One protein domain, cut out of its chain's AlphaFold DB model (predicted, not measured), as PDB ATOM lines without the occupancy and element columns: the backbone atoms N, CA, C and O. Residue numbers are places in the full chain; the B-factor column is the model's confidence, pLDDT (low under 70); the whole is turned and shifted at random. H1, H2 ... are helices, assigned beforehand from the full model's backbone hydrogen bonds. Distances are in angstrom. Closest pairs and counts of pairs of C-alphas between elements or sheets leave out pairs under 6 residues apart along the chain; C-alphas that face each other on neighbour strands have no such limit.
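AT A GLANCE: This is residues 178 to 259 of the 259 residues of an uncharacterized protein of Nitrospinae bacterium RIFCSPLOWO2_02_39_17 (UniProt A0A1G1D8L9). Two long helices, H3 and H4, run lengthwise with a gap between them; H1 crosses between them at one end, near H2, and a loop joins them at the other. The 82 printed residues have four named helices, H1 to H4 in order, and no named strand: all helix, loose, radius of gyration of the C-alphas 15.5 A, spans 44 by 25 by 23 A.

IN THESE COORDINATES: H1, residues 180 to 189, starts at C-alpha 180 (10.828, -37.686, -16.846). H2 is residues 191 to 197. H3, residues 205 to 224, 26.3 A long, kinks by 39 degrees near residue 218. H4, residues 236 to 258, 32.6 A long, ends at C-alpha 258 (17.446, -42.750, -9.258).

HOW THE PARTS SIT: H1 touches residues 249 to 257 of H4, about perpendicular at 85 degrees; the closest C-alphas, Phe 184 and Thr 253, are 4.4 A apart. H1 touches residues 206 to 211 of H3; the closest C-alphas, Leu 189 and Gly 207, are 4.0 A apart. H3 and H4 are apart. Every O i to N i+4 pair is within hydrogen-bond range in H2 and H4, 4 of 6 in H1, 14 of 16 in H3.

THE WHOLE: The printed part has no cut; the H3 to H4 link is long, and residues 228 to 234 stand free. No printed residue is under pLDDT 70.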
ATOM      1  N   PRO A 178      11.525 -32.872 -11.586       90.88
ATOM      2  CA  PRO A 178      10.720 -32.566 -12.759       90.88
ATOM      3  C   PRO A 178      10.234 -33.854 -13.441       90.88
ATOM      4  O   PRO A 178      10.721 -34.950 -13.159       90.88
ATOM      5  N   HIS A 179       9.303 -33.718 -14.386       89.50
ATOM      6  CA  HIS A 179       8.842 -34.845 -15.199       89.50
ATOM      7  C   HIS A 179       9.991 -35.523 -15.962       89.50
ATOM      8  O   HIS A 179      11.016 -34.910 -16.268       89.50
ATOM      9  N   TRP A 180       9.793 -36.797 -16.307       90.56
ATOM     10  CA  TRP A 180      10.828 -37.686 -16.846       90.56
ATOM     11  C   TRP A 180      11.581 -37.115 -18.059       90.56
ATOM     12  O   TRP A 180      12.799 -37.254 -18.145       90.56
ATOM     13  N   TYR A 181      10.893 -36.400 -18.952       91.25
ATOM     14  CA  TYR A 181      11.483 -35.782 -20.147       91.25
ATOM     15  C   TYR A 181      12.404 -34.586 -19.845       91.25
ATOM     16  O   TYR A 181      13.126 -34.134 -20.729       91.25
ATOM     17  N   PHE A 182      12.425 -34.089 -18.606       93.06
ATOM     18  CA  PHE A 182      13.341 -33.044 -18.143       93.06
ATOM     19  C   PHE A 182      14.452 -33.558 -17.221       93.06
ATOM     20  O   PHE A 182      15.339 -32.780 -16.870       93.06
ATOM     21  N   LEU A 183      14.463 -34.842 -16.841       93.06
ATOM     22  CA  LEU A 183      15.440 -35.366 -15.878       93.06
ATOM     23  C   LEU A 183      16.888 -35.237 -16.365       93.06
ATOM     24  O   LEU A 183      17.753 -34.856 -15.580       93.06
ATOM     25  N   PHE A 184      17.165 -35.473 -17.652       92.75
ATOM     26  CA  PHE A 184      18.518 -35.275 -18.187       92.75
ATOM     27  C   PHE A 184      18.974 -33.813 -18.049       92.75
ATOM     28  O   PHE A 184      20.101 -33.542 -17.644       92.75
ATOM     29  N   SER A 185      18.079 -32.868 -18.345       91.50
ATOM     30  CA  SER A 185      18.344 -31.431 -18.271       91.50
ATOM     31  C   SER A 185      18.557 -30.990 -16.821       91.50
ATOM     32  O   SER A 185      19.499 -30.259 -16.511       91.50
ATOM     33  N   TYR A 186      17.745 -31.522 -15.907       90.25
ATOM     34  CA  TYR A 186      17.887 -31.334 -14.467       90.25
ATOM     35  C   TYR A 186      19.243 -31.814 -13.938       90.25
ATOM     36  O   TYR A 186      19.875 -31.111 -13.151       90.25
ATOM     37  N   GLN A 187      19.737 -32.962 -14.409       90.12
ATOM     38  CA  GLN A 187      21.066 -33.453 -14.033       90.12
ATOM     39  C   GLN A 187      22.194 -32.573 -14.580       90.12
ATOM     40  O   GLN A 187      23.156 -32.292 -13.868       90.12
ATOM     41  N   ILE A 188      22.048 -32.041 -15.798       88.62
ATOM     42  CA  ILE A 188      22.992 -31.050 -16.341       88.62
ATOM     43  C   ILE A 188      22.991 -29.772 -15.487       88.62
ATOM     44  O   ILE A 188      24.052 -29.201 -15.237       88.62
ATOM     45  N   LEU A 189      21.831 -29.335 -14.984       86.75
ATOM     46  CA  LEU A 189      21.744 -28.170 -14.100       86.75
ATOM     47  C   LEU A 189      22.499 -28.396 -12.778       86.75
ATOM     48  O   LEU A 189      23.185 -27.494 -12.297       86.75
ATOM     49  N   LYS A 190      22.423 -29.613 -12.226       84.25
ATOM     50  CA  LYS A 190      23.157 -30.034 -11.022       84.25
ATOM     51  C   LYS A 190      24.646 -30.300 -11.246       84.25
ATOM     52  O   LYS A 190      25.357 -30.544 -10.275       84.25
ATOM     53  N   ALA A 191      25.156 -30.215 -12.476       77.00
ATOM     54  CA  ALA A 191      26.556 -30.515 -12.771       77.00
ATOM     55  C   ALA A 191      27.530 -29.730 -11.873       77.00
ATOM     56  O   ALA A 191      28.487 -30.304 -11.363       77.00
ATOM     57  N   ALA A 192      27.249 -28.451 -11.596       75.25
ATOM     58  CA  ALA A 192      28.072 -27.625 -10.707       75.25
ATOM     59  C   ALA A 192      28.210 -28.206  -9.281       75.25
ATOM     60  O   ALA A 192      29.264 -28.074  -8.663       75.25
ATOM     61  N   GLU A 193      27.184 -28.888  -8.766       76.69
ATOM     62  CA  GLU A 193      27.214 -29.549  -7.453       76.69
ATOM     63  C   GLU A 193      28.032 -30.848  -7.490       76.69
ATOM     64  O   GLU A 193      28.765 -31.143  -6.547       76.69
ATOM     65  N   VAL A 194      27.984 -31.584  -8.607       75.12
ATOM     66  CA  VAL A 194      28.815 -32.780  -8.830       75.12
ATOM     67  C   VAL A 194      30.301 -32.415  -8.817       75.12
ATOM     68  O   VAL A 194      31.096 -33.072  -8.148       75.12
ATOM     69  N   PHE A 195      30.685 -31.333  -9.495       78.56
ATOM     70  CA  PHE A 195      32.073 -30.863  -9.507       78.56
ATOM     71  C   PHE A 195      32.531 -30.299  -8.158       78.56
ATOM     72  O   PHE A 195      33.697 -30.469  -7.797       78.56
ATOM     73  N   LYS A 196      31.612 -29.726  -7.367       76.44
ATOM     74  CA  LYS A 196      31.900 -29.317  -5.986       76.44
ATOM     75  C   LYS A 196      32.332 -30.506  -5.119       76.44
ATOM     76  O   LYS A 196      33.223 -30.354  -4.289       76.44
ATOM     77  N   SER A 197      31.777 -31.698  -5.357       74.50
ATOM     78  CA  SER A 197      32.212 -32.948  -4.703       74.50
ATOM     79  C   SER A 197      33.690 -33.281  -4.983       74.50
ATOM     80  O   SER A 197      34.389 -33.842  -4.142       74.50
ATOM     81  N   ILE A 198      34.211 -32.844  -6.134       83.25
ATOM     82  CA  ILE A 198      35.601 -33.035  -6.581       83.25
ATOM     83  C   ILE A 198      36.475 -31.807  -6.216       83.25
ATOM     84  O   ILE A 198      37.571 -31.639  -6.733       83.25
ATOM     85  N   HIS A 199      36.015 -30.943  -5.299       80.62
ATOM     86  CA  HIS A 199      36.711 -29.721  -4.853       80.62
ATOM     87  C   HIS A 199      36.903 -28.657  -5.954       80.62
ATOM     88  O   HIS A 199      37.777 -27.798  -5.852       80.62
ATOM     89  N   ILE A 200      36.070 -28.682  -7.001       81.38
ATOM     90  CA  ILE A 200      36.059 -27.670  -8.065       81.38
ATOM     91  C   ILE A 200      34.804 -26.803  -7.907       81.38
ATOM     92  O   ILE A 200      33.681 -27.284  -8.058       81.38
ATOM     93  N   GLU A 201      34.978 -25.510  -7.625       79.94
ATOM     94  CA  GLU A 201      33.862 -24.565  -7.504       79.94
ATOM     95  C   GLU A 201      33.478 -23.976  -8.867       79.94
ATOM     96  O   GLU A 201      34.203 -23.171  -9.449       79.94
ATOM     97  N   LEU A 202      32.309 -24.369  -9.378       80.56
ATOM     98  CA  LEU A 202      31.759 -23.873 -10.640       80.56
ATOM     99  C   LEU A 202      30.512 -23.009 -10.388       80.56
ATOM    100  O   LEU A 202      29.641 -23.399  -9.603       80.56
ATOM    101  N   PRO A 203      30.361 -21.861 -11.076       84.25
ATOM    102  CA  PRO A 203      29.128 -21.082 -11.045       84.25
ATOM    103  C   PRO A 203      27.909 -21.905 -11.482       84.25
ATOM    104  O   PRO A 203      27.947 -22.593 -12.502       84.25
ATOM    105  N   LYS A 204      26.773 -21.750 -10.785       79.06
ATOM    106  CA  LYS A 204      25.497 -22.410 -11.147       79.06
ATOM    107  C   LYS A 204      25.025 -22.087 -12.574       79.06
ATOM    108  O   LYS A 204      24.328 -22.890 -13.188       79.06
ATOM    109  N   LEU A 205      25.447 -20.942 -13.121       84.69
ATOM    110  CA  LEU A 205      25.174 -20.528 -14.501       84.69
ATOM    111  C   LEU A 205      25.684 -21.543 -15.541       84.69
ATOM    112  O   LEU A 205      25.098 -21.660 -16.613       84.69
ATOM    113  N   ILE A 206      26.722 -22.320 -15.219       85.12
ATOM    114  CA  ILE A 206      27.324 -23.290 -16.143       85.12
ATOM    115  C   ILE A 206      26.343 -24.396 -16.531       85.12
ATOM    116  O   ILE A 206      26.335 -24.806 -17.688       85.12
ATOM    117  N   GLY A 207      25.467 -24.824 -15.618       84.31
ATOM    118  CA  GLY A 207      24.419 -25.798 -15.938       84.31
ATOM    119  C   GLY A 207      23.435 -25.267 -16.988       84.31
ATOM    120  O   GLY A 207      23.095 -25.969 -17.937       84.31
ATOM    121  N   VAL A 208      23.050 -23.992 -16.875       87.50
ATOM    122  CA  VAL A 208      22.163 -23.312 -17.839       87.50
ATOM    123  C   VAL A 208      22.868 -23.109 -19.183       87.50
ATOM    124  O   VAL A 208      22.312 -23.415 -20.237       87.50
ATOM    125  N   MET A 209      24.120 -22.643 -19.159       89.00
ATOM    126  CA  MET A 209      24.923 -22.459 -20.372       89.00
ATOM    127  C   MET A 209      25.173 -23.785 -21.096       89.00
ATOM    128  O   MET A 209      25.097 -23.827 -22.320       89.00
ATOM    129  N   GLY A 210      25.415 -24.872 -20.358       86.44
ATOM    130  CA  GLY A 210      25.623 -26.205 -20.919       86.44
ATOM    131  C   GLY A 210      24.430 -26.688 -21.744       86.44
ATOM    132  O   GLY A 210      24.610 -27.194 -22.849       86.44
ATOM    133  N   GLN A 211      23.205 -26.457 -21.266       88.75
ATOM    134  CA  GLN A 211      21.988 -26.785 -22.016       88.75
ATOM    135  C   GLN A 211      21.861 -25.943 -23.295       88.75
ATOM    136  O   GLN A 211      21.570 -26.480 -24.366       88.75
ATOM    137  N   GLY A 212      22.137 -24.637 -23.207       90.25
ATOM    138  CA  GLY A 212      22.135 -23.740 -24.366       90.25
ATOM    139  C   GLY A 212      23.167 -24.137 -25.427       90.25
ATOM    140  O   GLY A 212      22.862 -24.125 -26.619       90.25
ATOM    141  N   LEU A 213      24.359 -24.566 -25.001       89.88
ATOM    142  CA  LEU A 213      25.419 -25.035 -25.895       89.88
ATOM    143  C   LEU A 213      25.026 -26.302 -26.667       89.88
ATOM    144  O   LEU A 213      25.381 -26.412 -27.837       89.88
ATOM    145  N   ILE A 214      24.266 -27.226 -26.067       88.12
ATOM    146  CA  ILE A 214      23.776 -28.432 -26.764       88.12
ATOM    147  C   ILE A 214      22.844 -28.043 -27.917       88.12
ATOM    148  O   ILE A 214      23.022 -28.508 -29.044       88.12
ATOM    149  N   ILE A 215      21.873 -27.162 -27.659       90.56
ATOM    150  CA  ILE A 215      20.941 -26.684 -28.693       90.56
ATOM    151  C   ILE A 215      21.705 -25.925 -29.779       90.56
ATOM    152  O   ILE A 215      21.505 -26.167 -30.968       90.56
ATOM    153  N   PHE A 216      22.621 -25.043 -29.375       92.81
ATOM    154  CA  PHE A 216      23.462 -24.286 -30.294       92.81
ATOM    155  C   PHE A 216      24.305 -25.205 -31.190       92.81
ATOM    156  O   PHE A 216      24.369 -24.996 -32.399       92.81
ATOM    157  N   PHE A 217      24.882 -26.271 -30.632       90.19
ATOM    158  CA  PHE A 217      25.623 -27.267 -31.398       90.19
ATOM    159  C   PHE A 217      24.737 -27.986 -32.426       90.19
ATOM    160  O   PHE A 217      25.136 -28.115 -33.581       90.19
ATOM    161  N   ILE A 218      23.515 -28.390 -32.048       89.94
ATOM    162  CA  ILE A 218      22.553 -29.013 -32.974       89.94
ATOM    163  C   ILE A 218      22.189 -28.056 -34.118       89.94
ATOM    164  O   ILE A 218      22.134 -28.478 -35.271       89.94
ATOM    165  N   LEU A 219      21.994 -26.767 -33.831       93.81
ATOM    166  CA  LEU A 219      21.728 -25.750 -34.855       93.81
ATOM    167  C   LEU A 219      22.920 -25.528 -35.793       93.81
ATOM    168  O   LEU A 219      22.723 -25.227 -36.969       93.81
ATOM    169  N   LEU A 220      24.147 -25.703 -35.300       93.06
ATOM    170  CA  LEU A 220      25.357 -25.620 -36.113       93.06
ATOM    171  C   LEU A 220      25.654 -26.897 -36.912       93.06
ATOM    172  O   LEU A 220      26.477 -26.838 -37.827       93.06
ATOM    173  N   LEU A 221      24.994 -28.030 -36.632       89.31
ATOM    174  CA  LEU A 221      25.255 -29.301 -37.325       89.31
ATOM    175  C   LEU A 221      25.227 -29.202 -38.860       89.31
ATOM    176  O   LEU A 221      26.135 -29.762 -39.471       89.31
ATOM    177  N   PRO A 222      24.281 -28.491 -39.513       88.69
ATOM    178  CA  PRO A 222      24.279 -28.350 -40.972       88.69
ATOM    179  C   PRO A 222      25.523 -27.646 -41.536       88.69
ATOM    180  O   PRO A 222      25.860 -27.840 -42.700       88.69
ATOM    181  N   PHE A 223      26.199 -26.824 -40.729       91.75
ATOM    182  CA  PHE A 223      27.403 -26.086 -41.120       91.75
ATOM    183  C   PHE A 223      28.692 -26.824 -40.733       91.75
ATOM    184  O   PHE A 223      29.712 -26.697 -41.417       91.75
ATOM    185  N   LEU A 224      28.641 -27.581 -39.634       88.00
ATOM    186  CA  LEU A 224      29.734 -28.413 -39.134       88.00
ATOM    187  C   LEU A 224      29.911 -29.676 -39.988       88.00
ATOM    188  O   LEU A 224      31.039 -30.019 -40.340       88.00
ATOM    189  N   ASP A 225      28.817 -30.345 -40.361       87.81
ATOM    190  CA  ASP A 225      28.853 -31.520 -41.234       87.81
ATOM    191  C   ASP A 225      28.697 -31.122 -42.707       87.81
ATOM    192  O   ASP A 225      27.597 -31.039 -43.250       87.81
ATOM    193  N   LYS A 226      29.838 -30.891 -43.361       85.75
ATOM    194  CA  LYS A 226      29.921 -30.537 -44.786       85.75
ATOM    195  C   LYS A 226      29.882 -31.751 -45.723       85.75
ATOM    196  O   LYS A 226      30.167 -31.599 -46.911       85.75
ATOM    197  N   ASN A 227      29.600 -32.954 -45.219       84.94
ATOM    198  CA  ASN A 227      29.604 -34.155 -46.045       84.94
ATOM    199  C   ASN A 227      28.489 -34.074 -47.112       84.94
ATOM    200  O   ASN A 227      27.316 -33.922 -46.760       84.94
ATOM    201  N   PRO A 228      28.814 -34.176 -48.418       81.81
ATOM    202  CA  PRO A 228      27.811 -34.113 -49.483       81.81
ATOM    203  C   PRO A 228      26.870 -35.328 -49.487       81.81
ATOM    204  O   PRO A 228      25.766 -35.266 -50.031       81.81
ATOM    205  N   GLU A 229      27.291 -36.440 -48.885       85.06
ATOM    206  CA  GLU A 229      26.518 -37.674 -48.799       85.06
ATOM    207  C   GLU A 229      25.538 -37.608 -47.628       85.06
ATOM    208  O   GLU A 229      25.931 -37.396 -46.487       85.06
ATOM    209  N   ARG A 230      24.248 -37.850 -47.887       81.62
ATOM    210  CA  ARG A 230      23.195 -37.818 -46.852       81.62
ATOM    211  C   ARG A 230      22.909 -39.180 -46.225       81.62
ATOM    212  O   ARG A 230      22.292 -39.247 -45.164       81.62
ATOM    213  N   HIS A 231      23.323 -40.262 -46.882       83.31
ATOM    214  CA  HIS A 231      23.000 -41.615 -46.450       83.31
ATOM    215  C   HIS A 231      23.706 -41.961 -45.136       83.31
ATOM    216  O   HIS A 231      24.912 -41.761 -44.996       83.31
ATOM    217  N   TRP A 232      22.957 -42.533 -44.192       83.00
ATOM    218  CA  TRP A 232      23.427 -42.737 -42.826       83.00
ATOM    219  C   TRP A 232      24.723 -43.568 -42.770       83.00
ATOM    220  O   TRP A 232      25.714 -43.144 -42.185       83.00
ATOM    221  N   ARG A 233      24.823 -44.671 -43.518       88.56
ATOM    222  CA  ARG A 233      26.041 -45.511 -43.526       88.56
ATOM    223  C   ARG A 233      27.317 -44.795 -43.990       88.56
ATOM    224  O   ARG A 233      28.404 -45.245 -43.657       88.56
ATOM    225  N   LYS A 234      27.203 -43.696 -44.745       87.25
ATOM    226  CA  LYS A 234      28.347 -42.892 -45.216       87.25
ATOM    227  C   LYS A 234      28.700 -41.731 -44.273       87.25
ATOM    228  O   LYS A 234      29.692 -41.044 -44.493       87.25
ATOM    229  N   ARG A 235      27.911 -41.521 -43.214       88.00
ATOM    230  CA  ARG A 235      28.083 -40.470 -42.197       88.00
ATOM    231  C   ARG A 235      28.332 -41.076 -40.813       88.00
ATOM    232  O   ARG A 235      27.731 -40.654 -39.827       88.00
ATOM    233  N   LEU A 236      29.213 -42.077 -40.740       87.69
ATOM    234  CA  LEU A 236      29.465 -42.837 -39.509       87.69
ATOM    235  C   LEU A 236      29.825 -41.928 -38.328       87.69
ATOM    236  O   LEU A 236      29.241 -42.090 -37.269       87.69
ATOM    237  N   LEU A 237      30.684 -40.921 -38.522       86.19
ATOM    238  CA  LEU A 237      31.060 -39.990 -37.450       86.19
ATOM    239  C   LEU A 237      29.861 -39.208 -36.894       86.19
ATOM    240  O   LEU A 237      29.642 -39.208 -35.687       86.19
ATOM    241  N   ALA A 238      29.057 -38.581 -37.759       88.06
ATOM    242  CA  ALA A 238      27.891 -37.806 -37.329       88.06
ATOM    243  C   ALA A 238      26.864 -38.684 -36.597       88.06
ATOM    244  O   ALA A 238      26.274 -38.268 -35.600       88.06
ATOM    245  N   ILE A 239      26.688 -39.926 -37.052       90.56
ATOM    246  CA  ILE A 239      25.781 -40.888 -36.419       90.56
ATOM    247  C   ILE A 239      26.332 -41.380 -35.095       90.56
ATOM    248  O   ILE A 239      25.580 -41.439 -34.132       90.56
ATOM    249  N   SER A 240      27.619 -41.710 -35.018       90.88
ATOM    250  CA  SER A 240      28.259 -42.115 -33.768       90.88
ATOM    251  C   SER A 240      28.142 -41.015 -32.716       90.88
ATOM    252  O   SER A 240      27.797 -41.314 -31.576       90.88
ATOM    253  N   ILE A 241      28.333 -39.747 -33.099       89.62
ATOM    254  CA  ILE A 241      28.119 -38.592 -32.215       89.62
ATOM    255  C   ILE A 241      26.646 -38.494 -31.794       89.62
ATOM    256  O   ILE A 241      26.361 -38.357 -30.608       89.62
ATOM    257  N   GLY A 242      25.696 -38.612 -32.729       90.19
ATOM    258  CA  GLY A 242      24.262 -38.583 -32.416       90.19
ATOM    259  C   GLY A 242      23.816 -39.717 -31.482       90.19
ATOM    260  O   GLY A 242      23.073 -39.482 -30.527       90.19
ATOM    261  N   LEU A 243      24.310 -40.936 -31.711       94.12
ATOM    262  CA  LEU A 243      24.056 -42.103 -30.866       94.12
ATOM    263  C   LEU A 243      24.675 -41.926 -29.479       94.12
ATOM    264  O   LEU A 243      24.010 -42.207 -28.487       94.12
ATOM    265  N   LEU A 244      25.904 -41.408 -29.395       94.38
ATOM    266  CA  LEU A 244      26.554 -41.094 -28.125       94.38
ATOM    267  C   LEU A 244      25.773 -40.028 -27.343       94.38
ATOM    268  O   LEU A 244      25.525 -40.217 -26.158       94.38
ATOM    269  N   MET A 245      25.329 -38.947 -27.994       91.00
ATOM    270  CA  MET A 245      24.487 -37.925 -27.355       91.00
ATOM    271  C   MET A 245      23.171 -38.517 -26.843       91.00
ATOM    272  O   MET A 245      22.768 -38.239 -25.717       91.00
ATOM    273  N   THR A 246      22.529 -39.376 -27.639       93.69
ATOM    274  CA  THR A 246      21.297 -40.071 -27.236       93.69
ATOM    275  C   THR A 246      21.543 -40.962 -26.021       93.69
ATOM    276  O   THR A 246      20.779 -40.923 -25.059       93.69
ATOM    277  N   LEU A 247      22.643 -41.718 -26.022       96.69
ATOM    278  CA  LEU A 247      23.034 -42.570 -24.904       96.69
ATOM    279  C   LEU A 247      23.297 -41.750 -23.632       96.69
ATOM    280  O   LEU A 247      22.818 -42.123 -22.566       96.69
ATOM    281  N   ILE A 248      23.991 -40.613 -23.742       93.31
ATOM    282  CA  ILE A 248      24.227 -39.694 -22.619       93.31
ATOM    283  C   ILE A 248      22.897 -39.177 -22.056       93.31
ATOM    284  O   ILE A 248      22.709 -39.199 -20.842       93.31
ATOM    285  N   ILE A 249      21.950 -38.768 -22.909       93.12
ATOM    286  CA  ILE A 249      20.619 -38.317 -22.470       93.12
ATOM    287  C   ILE A 249      19.898 -39.428 -21.699       93.12
ATOM    288  O   ILE A 249      19.334 -39.161 -20.638       93.12
ATOM    289  N   VAL A 250      19.944 -40.673 -22.183       95.88
ATOM    290  CA  VAL A 250      19.338 -41.823 -21.494       95.88
ATOM    291  C   VAL A 250      20.007 -42.065 -20.138       95.88
ATOM    292  O   VAL A 250      19.304 -42.164 -19.136       95.88
ATOM    293  N   ILE A 251      21.343 -42.090 -20.078       95.56
ATOM    294  CA  ILE A 251      22.097 -42.288 -18.829       95.56
ATOM    295  C   ILE A 251      21.753 -41.198 -17.809       95.56
ATOM    296  O   ILE A 251      21.442 -41.510 -16.663       95.56
ATOM    297  N   LEU A 252      21.751 -39.928 -18.222       93.12
ATOM    298  CA  LEU A 252      21.404 -38.805 -17.349       93.12
ATOM    299  C   LEU A 252      19.936 -38.846 -16.906       93.12
ATOM    300  O   LEU A 252      19.634 -38.495 -15.769       93.12
ATOM    301  N   THR A 253      19.024 -39.295 -17.770       95.00
ATOM    302  CA  THR A 253      17.605 -39.468 -17.418       95.00
ATOM    303  C   THR A 253      17.439 -40.544 -16.348       95.00
ATOM    304  O   THR A 253      16.766 -40.309 -15.346       95.00
ATOM    305  N   VAL A 254      18.087 -41.701 -16.523       95.50
ATOM    306  CA  VAL A 254      18.051 -42.804 -15.551       95.50
ATOM    307  C   VAL A 254      18.713 -42.388 -14.241       95.50
ATOM    308  O   VAL A 254      18.144 -42.608 -13.174       95.50
ATOM    309  N   TRP A 255      19.871 -41.729 -14.302       93.31
ATOM    310  CA  TRP A 255      20.531 -41.211 -13.109       93.31
ATOM    311  C   TRP A 255      19.628 -40.218 -12.379       93.31
ATOM    312  O   TRP A 255      19.413 -40.373 -11.184       93.31
ATOM    313  N   GLY A 256      19.006 -39.274 -13.091       90.75
ATOM    314  CA  GLY A 256      18.108 -38.313 -12.463       90.75
ATOM    315  C   GLY A 256      16.824 -38.901 -11.900       90.75
ATOM    316  O   GLY A 256      16.266 -38.346 -10.956       90.75
ATOM    317  N   TYR A 257      16.384 -40.041 -12.422       90.75
ATOM    318  CA  TYR A 257      15.301 -40.795 -11.817       90.75
ATOM    319  C   TYR A 257      15.735 -41.408 -10.474       90.75
ATOM    320  O   TYR A 257      15.018 -41.273  -9.481       90.75
ATOM    321  N   VAL A 258      16.928 -42.014 -10.427       89.62
ATOM    322  CA  VAL A 258      17.446 -42.750  -9.258       89.62
ATOM    323  C   VAL A 258      17.999 -41.836  -8.152       89.62
ATOM    324  O   VAL A 258      17.795 -42.142  -6.982       89.62
ATOM    325  N   SER A 259      18.668 -40.725  -8.490       83.06
ATOM    326  CA  SER A 259      19.233 -39.744  -7.537       83.06
ATOM    327  C   SER A 259      18.191 -38.739  -7.080       83.06
ATOM    328  O   SER A 259      17.891 -38.639  -5.880       83.06
TER     329      SER A 259